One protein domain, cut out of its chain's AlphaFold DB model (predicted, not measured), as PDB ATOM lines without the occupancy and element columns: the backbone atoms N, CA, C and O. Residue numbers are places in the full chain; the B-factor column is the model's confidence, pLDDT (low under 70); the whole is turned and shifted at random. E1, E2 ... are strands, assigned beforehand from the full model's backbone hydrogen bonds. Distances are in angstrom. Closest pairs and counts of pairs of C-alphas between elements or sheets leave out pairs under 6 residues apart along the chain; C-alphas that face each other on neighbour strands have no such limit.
ATOM      1  N   PRO A  17     251.403 231.664 271.455       80.81
ATOM      2  CA  PRO A  17     251.137 231.805 270.030       80.81
ATOM      3  C   PRO A  17     251.677 233.140 269.511       80.81
ATOM      4  O   PRO A  17     251.162 234.200 269.869       80.81
ATOM      5  N   THR A  18     252.713 233.097 268.677       83.19
ATOM      6  CA  THR A  18     253.354 234.294 268.128       83.19
ATOM      7  C   THR A  18     253.310 234.258 266.614       83.19
ATOM      8  O   THR A  18     253.462 233.207 265.985       83.19
ATOM      9  N   ILE A  19     253.107 235.437 266.041       86.94
ATOM     10  CA  ILE A  19     253.190 235.685 264.613       86.94
ATOM     11  C   ILE A  19     254.439 236.507 264.360       86.94
ATOM     12  O   ILE A  19     254.630 237.559 264.968       86.94
ATOM     13  N   THR A  20     255.285 236.021 263.463       89.75
ATOM     14  CA  THR A  20     256.548 236.672 263.139       89.75
ATOM     15  C   THR A  20     256.579 236.994 261.654       89.75
ATOM     16  O   THR A  20     256.515 236.090 260.820       89.75
ATOM     17  N   HIS A  21     256.684 238.280 261.323       92.00
ATOM     18  CA  HIS A  21     256.941 238.748 259.963       92.00
ATOM     19  C   HIS A  21     258.437 238.761 259.709       92.00
ATOM     20  O   HIS A  21     259.195 239.320 260.506       92.00
ATOM     21  N   ILE A  22     258.868 238.138 258.619       92.38
ATOM     22  CA  ILE A  22     260.285 237.898 258.362       92.38
ATOM     23  C   ILE A  22     260.671 238.498 257.024       92.38
ATOM     24  O   ILE A  22     260.062 238.243 255.985       92.38
ATOM     25  N   TYR A  23     261.720 239.306 257.074       95.06
ATOM     26  CA  TYR A  23     262.258 240.032 255.942       95.06
ATOM     27  C   TYR A  23     263.715 239.625 255.763       95.06
ATOM     28  O   TYR A  23     264.516 239.755 256.688       95.06
ATOM     29  N   PHE A  24     264.053 239.130 254.578       95.50
ATOM     30  CA  PHE A  24     265.434 238.880 254.187       95.50
ATOM     31  C   PHE A  24     265.867 239.957 253.200       95.50
ATOM     32  O   PHE A  24     265.185 240.213 252.205       95.50
ATOM     33  N   GLU A  25     266.998 240.580 253.485       95.94
ATOM     34  CA  GLU A  25     267.637 241.583 252.646       95.94
ATOM     35  C   GLU A  25     269.022 241.077 252.233       95.94
ATOM     36  O   GLU A  25     269.662 240.303 252.945       95.94
ATOM     37  N   LYS A  26     269.459 241.441 251.030       94.12
ATOM     38  CA  LYS A  26     270.808 241.186 250.529       94.12
ATOM     39  C   LYS A  26     271.275 242.460 249.854       94.12
ATOM     40  O   LYS A  26     270.674 242.902 248.876       94.12
ATOM     41  N   ASP A  27     272.327 243.056 250.392       91.69
ATOM     42  CA  ASP A  27     272.888 244.327 249.942       91.69
ATOM     43  C   ASP A  27     271.898 245.493 250.077       91.69
ATOM     44  O   ASP A  27     271.840 246.382 249.224       91.69
ATOM     45  N   GLY A  28     271.098 245.469 251.149       90.94
ATOM     46  CA  GLY A  28     270.032 246.444 251.400       90.94
ATOM     47  C   GLY A  28     268.860 246.371 250.413       90.94
ATOM     48  O   GLY A  28     268.058 247.306 250.341       90.94
ATOM     49  N   ALA A  29     268.764 245.299 249.620       95.06
ATOM     50  CA  ALA A  29     267.645 245.038 248.724       95.06
ATOM     51  C   ALA A  29     266.810 243.837 249.214       95.06
ATOM     52  O   ALA A  29     267.386 242.837 249.646       95.06
ATOM     53  N   PRO A  30     265.467 243.882 249.107       96.31
ATOM     54  CA  PRO A  30     264.598 242.752 249.435       96.31
ATOM     55  C   PRO A  30     264.922 241.491 248.628       96.31
ATOM     56  O   PRO A  30     265.017 241.540 247.398       96.31
ATOM     57  N   VAL A  31     265.007 240.347 249.307       94.81
ATOM     58  CA  VAL A  31     265.107 239.032 248.664       94.81
ATOM     59  C   VAL A  31     263.695 238.485 248.446       94.81
ATOM     60  O   VAL A  31     263.014 238.125 249.400       94.81
ATOM     61  N   ASN A  32     263.258 238.426 247.183       94.44
ATOM     62  CA  ASN A  32     261.917 237.951 246.783       94.44
ATOM     63  C   ASN A  32     261.921 236.479 246.319       94.44
ATOM     64  O   ASN A  32     261.029 236.030 245.603       94.44
ATOM     65  N   GLU A  33     262.982 235.743 246.637       93.69
ATOM     66  CA  GLU A  33     263.121 234.328 246.301       93.69
ATOM     67  C   GLU A  33     262.585 233.459 247.441       93.69
ATOM     68  O   GLU A  33     262.486 233.904 248.582       93.69
ATOM     69  N   ASN A  34     262.273 232.194 247.148       95.38
ATOM     70  CA  ASN A  34     261.875 231.255 248.189       95.38
ATOM     71  C   ASN A  34     263.069 230.939 249.102       95.38
ATOM     72  O   ASN A  34     264.064 230.378 248.638       95.38
ATOM     73  N   ILE A  35     262.945 231.263 250.387       96.38
ATOM     74  CA  ILE A  35     263.972 231.039 251.401       96.38
ATOM     75  C   ILE A  35     263.526 229.935 252.343       96.38
ATOM     76  O   ILE A  35     262.520 230.064 253.039       96.38
ATOM     77  N   ARG A  36     264.315 228.868 252.437       96.50
ATOM     78  CA  ARG A  36     264.186 227.883 253.516       96.50
ATOM     79  C   ARG A  36     265.270 228.154 254.540       96.50
ATOM     80  O   ARG A  36     266.437 228.219 254.172       96.50
ATOM     81  N   TYR A  37     264.905 228.275 255.808       95.44
ATOM     82  CA  TYR A  37     265.873 228.562 256.860       95.44
ATOM     83  C   TYR A  37     265.539 227.827 258.158       95.44
ATOM     84  O   TYR A  37     264.400 227.425 258.401       95.44
ATOM     85  N   THR A  38     266.564 227.658 258.982       95.50
ATOM     86  CA  THR A  38     266.523 227.053 260.305       95.50
ATOM     87  C   THR A  38     267.204 227.996 261.278       95.50
ATOM     88  O   THR A  38     268.324 228.442 261.034       95.50
ATOM     89  N   VAL A  39     266.538 228.275 262.393       93.50
ATOM     90  CA  VAL A  39     267.148 228.942 263.541       93.50
ATOM     91  C   VAL A  39     267.483 227.885 264.580       93.50
ATOM     92  O   VAL A  39     266.646 227.044 264.910       93.50
ATOM     93  N   THR A  40     268.700 227.940 265.106       94.25
ATOM     94  CA  THR A  40     269.190 227.038 266.150       94.25
ATOM     95  C   THR A  40     269.768 227.874 267.274       94.25
ATOM     96  O   THR A  40     270.747 228.584 267.074       94.25
ATOM     97  N   CYS A  41     269.167 227.796 268.456       93.44
ATOM     98  CA  CYS A  41     269.620 228.515 269.636       93.44
ATOM     99  C   CYS A  41     270.265 227.571 270.644       93.44
ATOM    100  O   CYS A  41     269.751 226.487 270.947       93.44
ATOM    101  N   TYR A  42     271.384 228.033 271.183       93.12
ATOM    102  CA  TYR A  42     272.219 227.329 272.130       93.12
ATOM    103  C   TYR A  42     272.139 227.980 273.505       93.12
ATOM    104  O   TYR A  42     272.065 229.205 273.620       93.12
ATOM    105  N   GLY A  43     272.187 227.163 274.548       91.94
ATOM    106  CA  GLY A  43     272.186 227.644 275.920       91.94
ATOM    107  C   GLY A  43     272.016 226.518 276.927       91.94
ATOM    108  O   GLY A  43     272.544 225.424 276.725       91.94
ATOM    109  N   HIS A  44     271.278 226.788 278.002       86.44
ATOM    110  CA  HIS A  44     271.002 225.826 279.068       86.44
ATOM    111  C   HIS A  44     269.599 226.005 279.666       86.44
ATOM    112  O   HIS A  44     268.937 227.025 279.463       86.44
ATOM    113  N   TYR A  45     269.142 224.994 280.407       82.44
ATOM    114  CA  TYR A  45     267.887 225.056 281.150       82.44
ATOM    115  C   TYR A  45     268.114 225.560 282.580       82.44
ATOM    116  O   TYR A  45     268.994 225.067 283.283       82.44
ATOM    117  N   GLU A  46     267.276 226.486 283.030       80.19
ATOM    118  CA  GLU A  46     267.239 226.998 284.398       80.19
ATOM    119  C   GLU A  46     265.897 226.619 285.041       80.19
ATOM    120  O   GLU A  46     264.927 227.379 285.031       80.19
ATOM    121  N   TYR A  47     265.820 225.392 285.567       73.25
ATOM    122  CA  TYR A  47     264.650 224.927 286.310       73.25
ATOM    123  C   TYR A  47     264.754 225.352 287.781       73.25
ATOM    124  O   TYR A  47     265.700 224.949 288.458       73.25
ATOM    125  N   PRO A  48     263.754 226.059 288.344       64.94
ATOM    126  CA  PRO A  48     263.808 226.540 289.727       64.94
ATOM    127  C   PRO A  48     263.860 225.420 290.783       64.94
ATOM    128  O   PRO A  48     264.180 225.683 291.938       64.94
ATOM    129  N   LEU A  49     263.556 224.173 290.404       60.81
ATOM    130  CA  LEU A  49     263.532 223.009 291.299       60.81
ATOM    131  C   LEU A  49     264.676 222.014 291.062       60.81
ATOM    132  O   LEU A  49     264.831 221.074 291.838       60.81
ATOM    133  N   ILE A  50     265.480 222.206 290.014       58.12
ATOM    134  CA  ILE A  50     266.627 221.353 289.705       58.12
ATOM    135  C   ILE A  50     267.831 222.281 289.643       58.12
ATOM    136  O   ILE A  50     268.149 222.829 288.590       58.12
ATOM    137  N   GLN A  51     268.480 222.496 290.791       53.28
ATOM    138  CA  GLN A  51     269.765 223.183 290.787       53.28
ATOM    139  C   GLN A  51     270.732 222.355 289.931       53.28
ATOM    140  O   GLN A  51     270.858 221.148 290.166       53.28
ATOM    141  N   PRO A  52     271.386 222.954 288.922       52.91
ATOM    142  CA  PRO A  52     272.276 222.241 288.024       52.91
ATOM    143  C   PRO A  52     273.599 221.955 288.741       52.91
ATOM    144  O   PRO A  52     274.642 222.504 288.401       52.91
ATOM    145  N   GLU A  53     273.590 221.066 289.734       54.62
ATOM    146  CA  GLU A  53     274.832 220.545 290.312       54.62
ATOM    147  C   GLU A  53     275.603 219.674 289.296       54.62
ATOM    148  O   GLU A  53     276.772 219.365 289.501       54.62
ATOM    149  N   THR A  54     274.983 219.301 288.168       50.19
ATOM    150  CA  THR A  54     275.486 218.259 287.259       50.19
ATOM    151  C   THR A  54     275.801 218.690 285.822       50.19
ATOM    152  O   THR A  54     276.331 217.870 285.078       50.19
ATOM    153  N   ALA A  55     275.564 219.942 285.414       51.50
ATOM    154  CA  ALA A  55     275.818 220.389 284.029       51.50
ATOM    155  C   ALA A  55     277.064 221.284 283.860       51.50
ATOM    156  O   ALA A  55     277.275 221.888 282.808       51.50
ATOM    157  N   SER A  56     277.916 221.381 284.883       52.69
ATOM    158  CA  SER A  56     279.224 222.019 284.722       52.69
ATOM    159  C   SER A  56     280.152 221.060 283.979       52.69
ATOM    160  O   SER A  56     280.496 219.999 284.499       52.69
ATOM    161  N   GLY A  57     280.577 221.424 282.764       54.19
ATOM    162  CA  GLY A  57     281.660 220.714 282.084       54.19
ATOM    163  C   GLY A  57     282.925 220.676 282.953       54.19
ATOM    164  O   GLY A  57     283.046 221.428 283.920       54.19
ATOM    165  N   LEU A  58     283.902 219.838 282.590       49.06
ATOM    166  CA  LEU A  58     285.158 219.603 283.333       49.06
ATOM    167  C   LEU A  58     285.962 220.869 283.729       49.06
ATOM    168  O   LEU A  58     286.886 220.756 284.526       49.06
ATOM    169  N   ASN A  59     285.595 222.059 283.234       60.16
ATOM    170  CA  ASN A  59     286.209 223.355 283.541       60.16
ATOM    171  C   ASN A  59     285.219 224.435 284.047       60.16
ATOM    172  O   ASN A  59     285.539 225.619 284.000       60.16
ATOM    173  N   GLY A  60     284.004 224.073 284.476       60.19
ATOM    174  CA  GLY A  60     282.999 225.039 284.954       60.19
ATOM    175  C   GLY A  60     282.364 225.907 283.860       60.19
ATOM    176  O   GLY A  60     281.571 226.793 284.162       60.19
ATOM    177  N   THR A  61     282.688 225.667 282.587       59.12
ATOM    178  CA  THR A  61     281.971 226.269 281.459       59.12
ATOM    179  C   THR A  61     280.718 225.434 281.185       59.12
ATOM    180  O   THR A  61     280.856 224.217 280.994       59.12
ATOM    181  N   PRO A  62     279.514 226.032 281.173       63.38
ATOM    182  CA  PRO A  62     278.307 225.337 280.748       63.38
ATOM    183  C   PRO A  62     278.515 224.790 279.335       63.38
ATOM    184  O   PRO A  62     278.994 225.505 278.450       63.38
ATOM    185  N   VAL A  63     278.201 223.514 279.123       67.69
ATOM    186  CA  VAL A  63     278.159 222.962 277.767       67.69
ATOM    187  C   VAL A  63     276.959 223.605 277.082       67.69
ATOM    188  O   VAL A  63     275.833 223.438 277.535       67.69
ATOM    189  N   LYS A  64     277.207 224.373 276.018       76.81
ATOM    190  CA  LYS A  64     276.141 224.947 275.196       76.81
ATOM    191  C   LYS A  64     275.398 223.813 274.492       76.81
ATOM    192  O   LYS A  64     275.955 223.174 273.600       76.81
ATOM    193  N   GLU A  65     274.157 223.567 274.888       88.56
ATOM    194  CA  GLU A  65     273.280 222.587 274.249       88.56
ATOM    195  C   GLU A  65     272.307 223.288 273.305       88.56
ATOM    196  O   GLU A  65     271.977 224.457 273.499       88.56
ATOM    197  N   VAL A  66     271.828 222.583 272.276       90.50
ATOM    198  CA  VAL A  66     270.712 223.078 271.461       90.50
ATOM    199  C   VAL A  66     269.451 223.014 272.315       90.50
ATOM    200  O   VAL A  66     268.934 221.930 272.581       90.50
ATOM    201  N   ILE A  67     268.951 224.172 272.737       89.56
ATOM    202  CA  ILE A  67     267.765 224.263 273.600       89.56
ATOM    203  C   ILE A  67     266.515 224.718 272.850       89.56
ATOM    204  O   ILE A  67     265.407 224.599 273.367       89.56
ATOM    205  N   TYR A  68     266.673 225.230 271.629       89.25
ATOM    206  CA  TYR A  68     265.562 225.610 270.765       89.25
ATOM    207  C   TYR A  68     265.978 225.548 269.294       89.25
ATOM    208  O   TYR A  68     267.069 225.986 268.930       89.25
ATOM    209  N   THR A  69     265.108 225.013 268.444       91.25
ATOM    210  CA  THR A  69     265.288 225.046 266.994       91.25
ATOM    211  C   THR A  69     263.936 225.108 266.302       91.25
ATOM    212  O   THR A  69     262.980 224.484 266.766       91.25
ATOM    213  N   TYR A  70     263.862 225.854 265.205       90.31
ATOM    214  CA  TYR A  70     262.712 225.826 264.311       90.31
ATOM    215  C   TYR A  70     263.155 225.994 262.860       90.31
ATOM    216  O   TYR A  70     264.178 226.620 262.574       90.31
ATOM    217  N   THR A  71     262.376 225.427 261.942       92.38
ATOM    218  CA  THR A  71     262.612 225.508 260.500       92.38
ATOM    219  C   THR A  71     261.362 226.045 259.832       92.38
ATOM    220  O   THR A  71     260.272 225.512 260.032       92.38
ATOM    221  N   ALA A  72     261.533 227.042 258.974       92.81
ATOM    222  CA  ALA A  72     260.440 227.638 258.227       92.81
ATOM    223  C   ALA A  72     260.826 227.884 256.765       92.81
ATOM    224  O   ALA A  72     261.951 227.639 256.314       92.81
ATOM    225  N   THR A  73     259.836 228.285 255.977       94.31
ATOM    226  CA  THR A  73     259.997 228.584 254.556       94.31
ATOM    227  C   THR A  73     259.219 229.845 254.226       94.31
ATOM    228  O   THR A  73     258.048 229.964 254.579       94.31
ATOM    229  N   CYS A  74     259.884 230.771 253.551       94.31
ATOM    230  CA  CYS A  74     259.382 232.077 253.173       94.31
ATOM    231  C   CYS A  74     259.360 232.177 251.661       94.31
ATOM    232  O   CYS A  74     260.404 232.285 251.031       94.31
ATOM    233  N   ALA A  75     258.162 232.109 251.087       92.75
ATOM    234  CA  ALA A  75     257.992 232.129 249.640       92.75
ATOM    235  C   ALA A  75     258.228 233.516 249.015       92.75
ATOM    236  O   ALA A  75     258.453 233.587 247.812       92.75
ATOM    237  N   ASP A  76     258.134 234.582 249.813       92.56
ATOM    238  CA  ASP A  76     258.269 235.973 249.377       92.56
ATOM    239  C   ASP A  76     258.794 236.847 250.533       92.56
ATOM    240  O   ASP A  76     258.830 236.416 251.695       92.56
ATOM    241  N   TYR A  77     259.182 238.079 250.213       93.62
ATOM    242  CA  TYR A  77     259.632 239.082 251.169       93.62
ATOM    243  C   TYR A  77     258.493 239.512 252.108       93.62
ATOM    244  O   TYR A  77     257.423 239.920 251.659       93.62
ATOM    245  N   GLY A  78     258.722 239.454 253.426       90.31
ATOM    246  CA  GLY A  78     257.687 239.752 254.424       90.31
ATOM    247  C   GLY A  78     256.736 238.584 254.691       90.31
ATOM    248  O   GLY A  78     255.571 238.798 255.017       90.31
ATOM    249  N   CYS A  79     257.215 237.348 254.541       91.81
ATOM    250  CA  CYS A  79     256.473 236.148 254.917       91.81
ATOM    251  C   CYS A  79     256.066 236.175 256.398       91.81
ATOM    252  O   CYS A  79     256.760 236.718 257.259       91.81
ATOM    253  N   THR A  80     254.962 235.500 256.698       91.19
ATOM    254  CA  THR A  80     254.477 235.322 258.063       91.19
ATOM    255  C   THR A  80     254.716 233.890 258.516       91.19
ATOM    256  O   THR A  80     254.314 232.938 257.842       91.19
ATOM    257  N   VAL A  81     255.340 233.737 259.679       88.44
ATOM    258  CA  VAL A  81     255.593 232.446 260.316       88.44
ATOM    259  C   VAL A  81     254.842 232.378 261.645       88.44
ATOM    260  O   VAL A  81     254.800 233.347 262.403       88.44
ATOM    261  N   TYR A  82     254.234 231.221 261.909       84.88
ATOM    262  CA  TYR A  82     253.473 230.932 263.122       84.88
ATOM    263  C   TYR A  82     254.285 229.980 263.993       84.88
ATOM    264  O   TYR A  82     254.278 228.771 263.765       84.88
ATOM    265  N   GLU A  83     254.987 230.523 264.983       79.06
ATOM    266  CA  GLU A  83     255.873 229.754 265.860       79.06
ATOM    267  C   GLU A  83     255.469 229.987 267.319       79.06
ATOM    268  O   GLU A  83     255.477 231.127 267.792       79.06
ATOM    269  N   PRO A  84     255.085 228.937 268.059       72.94
ATOM    270  CA  PRO A  84     254.943 229.043 269.500       72.94
ATOM    271  C   PRO A  84     256.336 229.153 270.132       72.94
ATOM    272  O   PRO A  84     257.126 228.207 270.121       72.94
ATOM    273  N   TYR A  85     256.658 230.309 270.710       74.50
ATOM    274  CA  TYR A  85     257.920 230.459 271.434       74.50
ATOM    275  C   TYR A  85     257.768 229.860 272.834       74.50
ATOM    276  O   TYR A  85     257.041 230.388 273.677       74.50
ATOM    277  N   TYR A  86     258.466 228.751 273.074       73.25
ATOM    278  CA  TYR A  86     258.566 228.092 274.377       73.25
ATOM    279  C   TYR A  86     259.904 228.451 275.020       73.25
ATOM    280  O   TYR A  86     260.915 227.801 274.755       73.25
ATOM    281  N   LEU A  87     259.934 229.515 275.823       71.31
ATOM    282  CA  LEU A  87     261.180 230.022 276.417       71.31
ATOM    283  C   LEU A  87     261.222 229.919 277.943       71.31
ATOM    284  O   LEU A  87     262.176 230.383 278.562       71.31
ATOM    285  N   ASN A  88     260.214 229.298 278.560       72.88
ATOM    286  CA  ASN A  88     260.233 229.069 280.000       72.88
ATOM    287  C   ASN A  88     261.433 228.195 280.368       72.88
ATOM    288  O   ASN A  88     261.705 227.195 279.704       72.88
ATOM    289  N   TYR A  89     262.139 228.592 281.427       79.12
ATOM    290  CA  TYR A  89     263.289 227.859 281.964       79.12
ATOM    291  C   TYR A  89     264.442 227.680 280.968       79.12
ATOM    292  O   TYR A  89     265.250 226.780 281.151       79.12
ATOM    293  N   ARG A  90     264.532 228.495 279.911       84.62
ATOM    294  CA  ARG A  90     265.618 228.450 278.924       84.62
ATOM    295  C   ARG A  90     266.423 229.737 278.986       84.62
ATOM    296  O   ARG A  90     265.882 230.817 278.762       84.62
ATOM    297  N   VAL A  91     267.720 229.612 279.233       86.06
ATOM    298  CA  VAL A  91     268.681 230.707 279.101       86.06
ATOM    299  C   VAL A  91     269.380 230.530 277.765       86.06
ATOM    300  O   VAL A  91     270.078 229.541 277.556       86.06
ATOM    301  N   ILE A  92     269.141 231.461 276.843       89.56
ATOM    302  CA  ILE A  92     269.689 231.417 275.488       89.56
ATOM    303  C   ILE A  92     270.952 232.269 275.448       89.56
ATOM    304  O   ILE A  92     270.923 233.466 275.721       89.56
ATOM    305  N   ASP A  93     272.065 231.626 275.109       91.19
ATOM    306  CA  ASP A  93     273.367 232.279 275.013       91.19
ATOM    307  C   ASP A  93     273.563 232.881 273.622       91.19
ATOM    308  O   ASP A  93     274.055 234.001 273.487       91.19
ATOM    309  N   SER A  94     273.201 232.123 272.584       93.38
ATOM    310  CA  SER A  94     273.264 232.581 271.200       93.38
ATOM    311  C   SER A  94     272.338 231.800 270.273       93.38
ATOM    312  O   SER A  94     271.927 230.682 270.575       93.38
ATOM    313  N   CYS A  95     272.008 232.397 269.135       93.69
ATOM    314  CA  CYS A  95     271.228 231.805 268.064       93.69
ATOM    315  C   CYS A  95     271.975 231.942 266.741       93.69
ATOM    316  O   CYS A  95     272.484 233.012 266.408       93.69
ATOM    317  N   ASP A  96     271.965 230.860 265.978       94.81
ATOM    318  CA  ASP A  96     272.423 230.798 264.602       94.81
ATOM    319  C   ASP A  96     271.219 230.724 263.669       94.81
ATOM    320  O   ASP A  96     270.194 230.126 264.005       94.81
ATOM    321  N   LEU A  97     271.366 231.283 262.474       94.50
ATOM    322  CA  LEU A  97     270.455 231.085 261.359       94.50
ATOM    323  C   LEU A  97     271.227 230.458 260.201       94.50
ATOM    324  O   LEU A  97     272.298 230.926 259.824       94.50
ATOM    325  N   GLU A  98     270.677 229.402 259.619       96.75
ATOM    326  CA  GLU A  98     271.191 228.770 258.405       96.75
ATOM    327  C   GLU A  98     270.060 228.651 257.397       96.75
ATOM    328  O   GLU A  98     268.937 228.317 257.767       96.75
ATOM    329  N   GLY A  99     270.327 228.921 256.126       95.94
ATOM    330  CA  GLY A  99     269.288 228.874 255.113       95.94
ATOM    331  C   GLY A  99     269.802 228.715 253.698       95.94
ATOM    332  O   GLY A  99     270.997 228.555 253.451       95.94
ATOM    333  N   GLU A 100     268.857 228.724 252.770       96.31
ATOM    334  CA  GLU A 100     269.074 228.649 251.333       96.31
ATOM    335  C   GLU A 100     268.150 229.660 250.648       96.31
ATOM    336  O   GLU A 100     266.943 229.647 250.894       96.31
ATOM    337  N   ALA A 101     268.719 230.533 249.815       94.00
ATOM    338  CA  ALA A 101     268.012 231.530 249.013       94.00
ATOM    339  C   ALA A 101     268.457 231.379 247.552       94.00
ATOM    340  O   ALA A 101     269.653 231.416 247.269       94.00
ATOM    341  N   GLY A 102     267.522 231.115 246.635       88.69
ATOM    342  CA  GLY A 102     267.858 230.957 245.210       88.69
ATOM    343  C   GLY A 102     268.795 229.788 244.891       88.69
ATOM    344  O   GLY A 102     269.436 229.785 243.843       88.69
ATOM    345  N   GLY A 103     268.900 228.799 245.785       90.75
ATOM    346  CA  GLY A 103     269.868 227.702 245.685       90.75
ATOM    347  C   GLY A 103     271.234 227.989 246.320       90.75
ATOM    348  O   GLY A 103     272.085 227.102 246.346       90.75
ATOM    349  N   GLU A 104     271.467 229.200 246.836       92.69
ATOM    350  CA  GLU A 104     272.690 229.556 247.558       92.69
ATOM    351  C   GLU A 104     272.494 229.405 249.070       92.69
ATOM    352  O   GLU A 104     271.577 229.984 249.656       92.69
ATOM    353  N   HIS A 105     273.383 228.650 249.717       95.38
ATOM    354  CA  HIS A 105     273.396 228.527 251.173       95.38
ATOM    355  C   HIS A 105     273.974 229.774 251.844       95.38
ATOM    356  O   HIS A 105     274.981 230.316 251.397       95.38
ATOM    357  N   PHE A 106     273.390 230.164 252.976       94.31
ATOM    358  CA  PHE A 106     273.903 231.231 253.830       94.31
ATOM    359  C   PHE A 106     273.828 230.847 255.310       94.31
ATOM    360  O   PHE A 106     273.024 230.004 255.716       94.31
ATOM    361  N   SER A 107     274.678 231.469 256.128       94.94
ATOM    362  CA  SER A 107     274.680 231.296 257.581       94.94
ATOM    363  C   SER A 107     274.970 232.619 258.282       94.94
ATOM    364  O   SER A 107     275.879 233.350 257.890       94.94
ATOM    365  N   ILE A 108     274.200 232.909 259.327       93.31
ATOM    366  CA  ILE A 108     274.366 234.053 260.219       93.31
ATOM    367  C   ILE A 108     274.582 233.483 261.621       93.31
ATOM    368  O   ILE A 108     273.656 232.958 262.238       93.31
ATOM    369  N   LYS A 109     275.826 233.529 262.098       93.50
ATOM    370  CA  LYS A 109     276.218 232.987 263.404       93.50
ATOM    371  C   LYS A 109     276.032 234.013 264.511       93.50
ATOM    372  O   LYS A 109     276.258 235.199 264.274       93.50
ATOM    373  N   ASP A 110     275.644 233.538 265.693       91.50
ATOM    374  CA  ASP A 110     275.472 234.344 266.907       91.50
ATOM    375  C   ASP A 110     274.681 235.653 266.662       91.50
ATOM    376  O   ASP A 110     275.020 236.717 267.182       91.50
ATOM    377  N   PHE A 111     273.621 235.595 265.844       88.94
ATOM    378  CA  PHE A 111     272.882 236.788 265.409       88.94
ATOM    379  C   PHE A 111     272.051 237.419 266.535       88.94
ATOM    380  O   PHE A 111     271.660 238.581 266.447       88.94
ATOM    381  N   SER A 112     271.744 236.645 267.576       89.06
ATOM    382  CA  SER A 112     270.938 237.076 268.717       89.06
ATOM    383  C   SER A 112     271.186 236.174 269.926       89.06
ATOM    384  O   SER A 112     271.578 235.024 269.769       89.06
ATOM    385  N   ASN A 113     270.915 236.670 271.132       88.12
ATOM    386  CA  ASN A 113     270.810 235.881 272.370       88.12
ATOM    387  C   ASN A 113     269.344 235.602 272.758       88.12
ATOM    388  O   ASN A 113     269.044 235.145 273.856       88.12
ATOM    389  N   THR A 114     268.414 235.900 271.858       83.56
ATOM    390  CA  THR A 114     266.994 235.587 271.986       83.56
ATOM    391  C   THR A 114     266.446 235.149 270.623       83.56
ATOM    392  O   THR A 114     266.731 235.784 269.607       83.56
ATOM    393  N   PRO A 115     265.634 234.085 270.556       76.38
ATOM    394  CA  PRO A 115     264.985 233.655 269.322       76.38
ATOM    395  C   PRO A 115     263.854 234.608 268.933       76.38
ATOM    396  O   PRO A 115     263.393 234.589 267.793       76.38
ATOM    397  N   LEU A 116     263.394 235.422 269.886       76.31
ATOM    398  CA  LEU A 116     262.437 236.491 269.663       76.31
ATOM    399  C   LEU A 116     263.169 237.757 269.213       76.31
ATOM    400  O   LEU A 116     264.139 238.143 269.871       76.31
ATOM    401  N   PRO A 117     262.672 238.445 268.177       75.38
ATOM    402  CA  PRO A 117     263.093 239.803 267.864       75.38
ATOM    403  C   PRO A 117     262.965 240.754 269.056       75.38
ATOM    404  O   PRO A 117     262.060 240.586 269.879       75.38
ATOM    405  N   PRO A 118     263.810 241.795 269.125       68.69
ATOM    406  CA  PRO A 118     263.651 242.851 270.121       68.69
ATOM    407  C   PRO A 118     262.310 243.592 269.961       68.69
ATOM    408  O   PRO A 118     261.694 243.949 270.962       68.69
ATOM    409  N   ASP A 119     261.807 243.724 268.728       78.50
ATOM    410  CA  ASP A 119     260.593 244.484 268.393       78.50
ATOM    411  C   ASP A 119     259.317 243.628 268.424       78.50
ATOM    412  O   ASP A 119     258.417 243.752 267.590       78.50
ATOM    413  N   CYS A 120     259.238 242.703 269.379       81.94
ATOM    414  CA  CYS A 120     258.023 241.936 269.613       81.94
ATOM    415  C   CYS A 120     257.024 242.753 270.429       81.94
ATOM    416  O   CYS A 120     257.239 243.020 271.614       81.94
ATOM    417  N   THR A 121     255.882 243.061 269.829       83.38
ATOM    418  CA  THR A 121     254.769 243.697 270.524       83.38
ATOM    419  C   THR A 121     253.862 242.618 271.098       83.38
ATOM    420  O   THR A 121     253.429 241.702 270.395       83.38
ATOM    421  N   ASN A 122     253.571 242.707 272.396       78.06
ATOM    422  CA  ASN A 122     252.481 241.926 272.965       78.06
ATOM    423  C   ASN A 122     251.193 242.437 272.331       78.06
ATOM    424  O   ASN A 122     250.823 243.600 272.519       78.06
ATOM    425  N   LEU A 123     250.531 241.574 271.566       75.00
ATOM    426  CA  LEU A 123     249.173 241.856 271.150       75.00
ATOM    427  C   LEU A 123     248.337 241.901 272.425       75.00
ATOM    428  O   LEU A 123     248.645 241.206 273.399       75.00
ATOM    429  N   GLN A 124     247.330 242.779 272.450       62.19
ATOM    430  CA  GLN A 124     246.420 242.853 273.588       62.19
ATOM    431  C   GLN A 124     246.002 241.423 273.938       62.19
ATOM    432  O   GLN A 124     245.554 240.715 273.032       62.19
ATOM    433  N   MET A 285     244.837 235.723 263.851       78.25
ATOM    434  CA  MET A 285     244.628 234.340 264.271       78.25
ATOM    435  C   MET A 285     245.922 233.539 264.138       78.25
ATOM    436  O   MET A 285     246.579 233.562 263.101       78.25
ATOM    437  N   TRP A 286     246.282 232.804 265.183       74.56
ATOM    438  CA  TRP A 286     247.325 231.793 265.142       74.56
ATOM    439  C   TRP A 286     246.792 230.514 264.497       74.56
ATOM    440  O   TRP A 286     245.767 229.947 264.900       74.56
ATOM    441  N   ILE A 287     247.525 230.052 263.489       75.75
ATOM    442  CA  ILE A 287     247.255 228.797 262.799       75.75
ATOM    443  C   ILE A 287     248.174 227.741 263.392       75.75
ATOM    444  O   ILE A 287     249.396 227.886 263.363       75.75
ATOM    445  N   ASP A 288     247.586 226.651 263.876       70.50
ATOM    446  CA  ASP A 288     248.356 225.500 264.321       70.50
ATOM    447  C   ASP A 288     249.141 224.925 263.126       70.50
ATOM    448  O   ASP A 288     248.541 224.499 262.126       70.50
ATOM    449  N   PRO A 289     250.485 224.893 263.191       65.50
ATOM    450  CA  PRO A 289     251.308 224.473 262.069       65.50
ATOM    451  C   PRO A 289     251.114 222.995 261.707       65.50
ATOM    452  O   PRO A 289     251.369 222.639 260.551       65.50
ATOM    453  N   HIS A 290     250.642 222.155 262.632       68.44
ATOM    454  CA  HIS A 290     250.415 220.725 262.428       68.44
ATOM    455  C   HIS A 290     249.032 220.435 261.853       68.44
ATOM    456  O   HIS A 290     248.911 219.669 260.896       68.44
ATOM    457  N   THR A 291     247.986 221.039 262.418       76.00
ATOM    458  CA  THR A 291     246.602 220.777 261.984       76.00
ATOM    459  C   THR A 291     246.144 221.691 260.851       76.00
ATOM    460  O   THR A 291     245.143 221.388 260.198       76.00
ATOM    461  N   LYS A 292     246.875 222.788 260.598       72.94
ATOM    462  CA  LYS A 292     246.511 223.870 259.666       72.94
ATOM    463  C   LYS A 292     245.132 224.469 259.956       72.94
ATOM    464  O   LYS A 292     244.483 224.990 259.052       72.94
ATOM    465  N   ARG A 293     244.670 224.370 261.204       76.56
ATOM    466  CA  ARG A 293     243.421 224.969 261.677       76.56
ATOM    467  C   ARG A 293     243.734 226.200 262.510       76.56
ATOM    468  O   ARG A 293     244.767 226.257 263.175       76.56
ATOM    469  N   GLU A 294     242.827 227.167 262.477       68.94
ATOM    470  CA  GLU A 294     242.833 228.265 263.438       68.94
ATOM    471  C   GLU A 294     242.673 227.672 264.834       68.94
ATOM    472  O   GLU A 294     241.718 226.944 265.107       68.94
ATOM    473  N   ALA A 295     243.652 227.928 265.693       67.06
ATOM    474  CA  ALA A 295     243.656 227.398 267.050       67.06
ATOM    475  C   ALA A 295     243.358 228.482 268.096       67.06
ATOM    476  O   ALA A 295     242.948 228.155 269.208       67.06
ATOM    477  N   GLY A 296     243.488 229.762 267.737       74.19
ATOM    478  CA  GLY A 296     243.096 230.901 268.566       74.19
ATOM    479  C   GLY A 296     243.800 232.188 268.138       74.19
ATOM    480  O   GLY A 296     244.549 232.164 267.168       74.19
ATOM    481  N   PRO A 297     243.592 233.319 268.829       75.19
ATOM    482  CA  PRO A 297     244.348 234.539 268.574       75.19
ATOM    483  C   PRO A 297     245.836 234.380 268.870       75.19
ATOM    484  O   PRO A 297     246.232 233.721 269.833       75.19
ATOM    485  N   ALA A 298     246.656 235.063 268.079       78.50
ATOM    486  CA  ALA A 298     248.037 235.313 268.434       78.50
ATOM    487  C   ALA A 298     248.119 236.243 269.647       78.50
ATOM    488  O   ALA A 298     247.338 237.183 269.799       78.50
ATOM    489  N   LEU A 299     249.096 235.981 270.508       78.56
ATOM    490  CA  LEU A 299     249.376 236.782 271.697       78.56
ATOM    491  C   LEU A 299     250.500 237.788 271.455       78.56
ATOM    492  O   LEU A 299     250.650 238.748 272.208       78.56
ATOM    493  N   ARG A 300     251.320 237.569 270.424       81.19
ATOM    494  CA  ARG A 300     252.455 238.430 270.092       81.19
ATOM    495  C   ARG A 300     252.605 238.563 268.589       81.19
ATOM    496  O   ARG A 300     252.392 237.603 267.850       81.19
ATOM    497  N   GLU A 301     253.017 239.748 268.174       87.12
ATOM    498  CA  GLU A 301     253.425 240.048 266.811       87.12
ATOM    499  C   GLU A 301     254.859 240.563 266.840       87.12
ATOM    500  O   GLU A 301     255.200 241.463 267.610       87.12
ATOM    501  N   CYS A 302     255.711 239.963 266.022       88.00
ATOM    502  CA  CYS A 302     257.125 240.278 265.944       88.00
ATOM    503  C   CYS A 302     257.509 240.581 264.496       88.00
ATOM    504  O   CYS A 302     256.944 240.021 263.559       88.00
ATOM    505  N   THR A 303     258.516 241.428 264.313       91.06
ATOM    506  CA  THR A 303     259.160 241.646 263.013       91.06
ATOM    507  C   THR A 303     260.637 241.295 263.123       91.06
ATOM    508  O   THR A 303     261.309 241.771 264.032       91.06
ATOM    509  N   VAL A 304     261.145 240.466 262.208       89.81
ATOM    510  CA  VAL A 304     262.577 240.151 262.094       89.81
ATOM    511  C   VAL A 304     263.081 240.594 260.734       89.81
ATOM    512  O   VAL A 304     262.459 240.301 259.712       89.81
ATOM    513  N   ARG A 305     264.247 241.237 260.717       92.38
ATOM    514  CA  ARG A 305     265.003 241.517 259.497       92.38
ATOM    515  C   ARG A 305     266.337 240.784 259.562       92.38
ATOM    516  O   ARG A 305     267.042 240.891 260.563       92.38
ATOM    517  N   PHE A 306     266.670 240.053 258.508       92.75
ATOM    518  CA  PHE A 306     267.948 239.370 258.348       92.75
ATOM    519  C   PHE A 306     268.664 239.913 257.116       92.75
ATOM    520  O   PHE A 306     268.093 239.916 256.030       92.75
ATOM    521  N   GLU A 307     269.922 240.317 257.279       93.81
ATOM    522  CA  GLU A 307     270.804 240.639 256.155       93.81
ATOM    523  C   GLU A 307     271.599 239.381 255.783       93.81
ATOM    524  O   GLU A 307     272.351 238.845 256.602       93.81
ATOM    525  N   ILE A 308     271.427 238.892 254.556       92.00
ATOM    526  CA  ILE A 308     272.186 237.764 254.021       92.00
ATOM    527  C   ILE A 308     273.610 238.255 253.727       92.00
ATOM    528  O   ILE A 308     273.785 239.133 252.877       92.00
ATOM    529  N   PRO A 309     274.647 237.700 254.383       88.44
ATOM    530  CA  PRO A 309     276.017 238.126 254.140       88.44
ATOM    531  C   PRO A 309     276.411 237.858 252.685       88.44
ATOM    532  O   PRO A 309     276.049 236.835 252.098       88.44
ATOM    533  N   LYS A 310     277.199 238.763 252.097       84.75
ATOM    534  CA  LYS A 310     277.847 238.503 250.807       84.75
ATOM    535  C   LYS A 310     278.709 237.255 250.946       84.75
ATOM    536  O   LYS A 310     279.523 237.190 251.869       84.75
ATOM    537  N   ASN A 311     278.557 236.305 250.023       68.81
ATOM    538  CA  ASN A 311     279.484 235.185 249.877       68.81
ATOM    539  C   ASN A 311     280.906 235.783 249.859       68.81
ATOM    540  O   ASN A 311     281.199 236.586 248.977       68.81
ATOM    541  N   ASP A 312     281.707 235.474 250.890       55.84
ATOM    542  CA  ASP A 312     283.081 235.941 251.194       55.84
ATOM    543  C   ASP A 312     283.267 237.012 252.294       55.84
ATOM    544  O   ASP A 312     284.409 237.310 252.650       55.84
ATOM    545  N   ALA A 313     282.208 237.562 252.900       54.31
ATOM    546  CA  ALA A 313     282.349 238.492 254.028       54.31
ATOM    547  C   ALA A 313     282.143 237.778 255.384       54.31
ATOM    548  O   ALA A 313     281.126 237.103 255.559       54.31
ATOM    549  N   PRO A 314     283.057 237.912 256.370       50.91
ATOM    550  CA  PRO A 314     282.792 237.441 257.730       50.91
ATOM    551  C   PRO A 314     281.537 238.138 258.296       50.91
ATOM    552  O   PRO A 314     281.319 239.314 257.995       50.91
ATOM    553  N   PRO A 315     280.702 237.442 259.092       49.38
ATOM    554  CA  PRO A 315     279.417 237.968 259.538       49.38
ATOM    555  C   PRO A 315     279.598 239.231 260.386       49.38
ATOM    556  O   PRO A 315     280.256 239.219 261.426       49.38
ATOM    557  N   SER A 316     278.986 240.326 259.943       47.56
ATOM    558  CA  SER A 316     278.842 241.567 260.700       47.56
ATOM    559  C   SER A 316     277.487 241.567 261.409       47.56
ATOM    560  O   SER A 316     276.451 241.698 260.759       47.56
ATOM    561  N   VAL A 317     277.482 241.413 262.734       44.91
ATOM    562  CA  VAL A 317     276.266 241.545 263.551       44.91
ATOM    563  C   VAL A 317     275.988 243.035 263.774       44.91
ATOM    564  O   VAL A 317     276.793 243.736 264.392       44.91
ATOM    565  N   PHE A 318     274.855 243.528 263.272       42.81
ATOM    566  CA  PHE A 318     274.350 244.874 263.556       42.81
ATOM    567  C   PHE A 318     273.238 244.789 264.606       42.81
ATOM    568  O   PHE A 318     272.369 243.924 264.520       42.81
ATOM    569  N   SER A 319     273.251 245.686 265.593       36.06
ATOM    570  CA  SER A 319     272.180 245.805 266.587       36.06
ATOM    571  C   SER A 319     271.628 247.232 266.582       36.06
ATOM    572  O   SER A 319     272.370 248.182 266.832       36.06
ATOM    573  N   GLY A 320     270.328 247.367 266.301       40.16
ATOM    574  CA  GLY A 320     269.545 248.600 266.454       40.16
ATOM    575  C   GLY A 320     269.528 249.566 265.258       40.16
ATOM    576  O   GLY A 320     270.423 249.560 264.412       40.16
ATOM    577  N   ASP A 321     268.511 250.440 265.257       47.44
ATOM    578  CA  ASP A 321     268.076 251.444 264.252       47.44
ATOM    579  C   ASP A 321     269.141 252.392 263.658       47.44
ATOM    580  O   ASP A 321     268.830 253.269 262.853       47.44
TER     581      ASP A 321
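AT A GLANCE: This is residues 17 to 124 and 285 to 321 of the 347 residues of an uncharacterized protein of Methanomicrobiales archaeon HGW-Methanomicrobiales-3 (UniProt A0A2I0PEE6). Two strongly twisted sheets lie face to face as a sandwich, their strands crossed: a layer of three strands, E4, E1 and E9, covers part of a layer of four, E3, E2, E5 and E6. The small hairpin E7 and E8 sits beside the beginning of E1, and the long link from E2 to E3 reaches out from the sandwich, residues 56 to 61 sticking out. The printed part has 145 residues with nine named strands, E1 to E9 in order along the chain, and no named helix; the class is all strand. The larger sheet runs E3, E2, E5, E6, all antiparallel; the smaller runs E4, E1, E9, mixed. The whole is compact, with a radius of gyration of the C-alphas of 16.8 A and spans of 49 by 43 by 30 A.

HOW THE PARTS SIT: E1, residues 17 to 26, is the inner strand between E4, residues 79 to 85, and E9, residues 300 to 307. E1 and E9 are parallel at 18 degrees, with N 21 and O 302 2.8 A apart, within hydrogen-bond range. E4 and E1 are antiparallel at 134 degrees, with N 20 and O 81 at 2.9 A. In the other sheet, E2, residues 35 to 45, forms a hairpin with E3, residues 65 to 74, N 39 and O 70 being 2.9 A apart. E2 is also antiparallel to E5, residues 90 to 101, at 164 degrees, with N 38 and O 98 at 2.7 A. E5 forms a hairpin with E6, residues 104 to 112, with N 97 and O 108 at 2.8 A. The facing parts of the two sheets are 10.0 A centre to centre, with strands at 50 degrees. E7, residues 285 to 287, and E8, residues 294 to 297, form a hairpin with N 286 and O 296 at 2.7 A; the closest C-alphas of E4 and E7, Tyr 82 and Trp 286, are 6.5 A apart.

IN THESE COORDINATES: E1 begins with C-alpha 17 at (251.137, 231.805, 270.030) and is 29.2 A long. E2 is 30.6 A long, E3 27.0 A and E4 17.5 A. E5, 30.2 A, bends by 74 degrees at residue 93, and E6, 22.5 A, by 57 degrees at residue 109. E7 and E8 are short; E8 runs on into E9 at 99 degrees. E9, 23.1 A, ends with C-alpha 307 at (270.804, 240.639, 256.155).

THE WHOLE: The C-alphas farthest apart, Ala 29 and Glu 53, are 48.8 A apart. Residues 125 to 284 are not printed; C-alphas 124 and 285 are 12.7 A apart across the cut. The link E2 to E3, 19 residues, is long. Mean pLDDT of the printed part is 80.4; residues under 70 include 48 to 63 and 311 to 321.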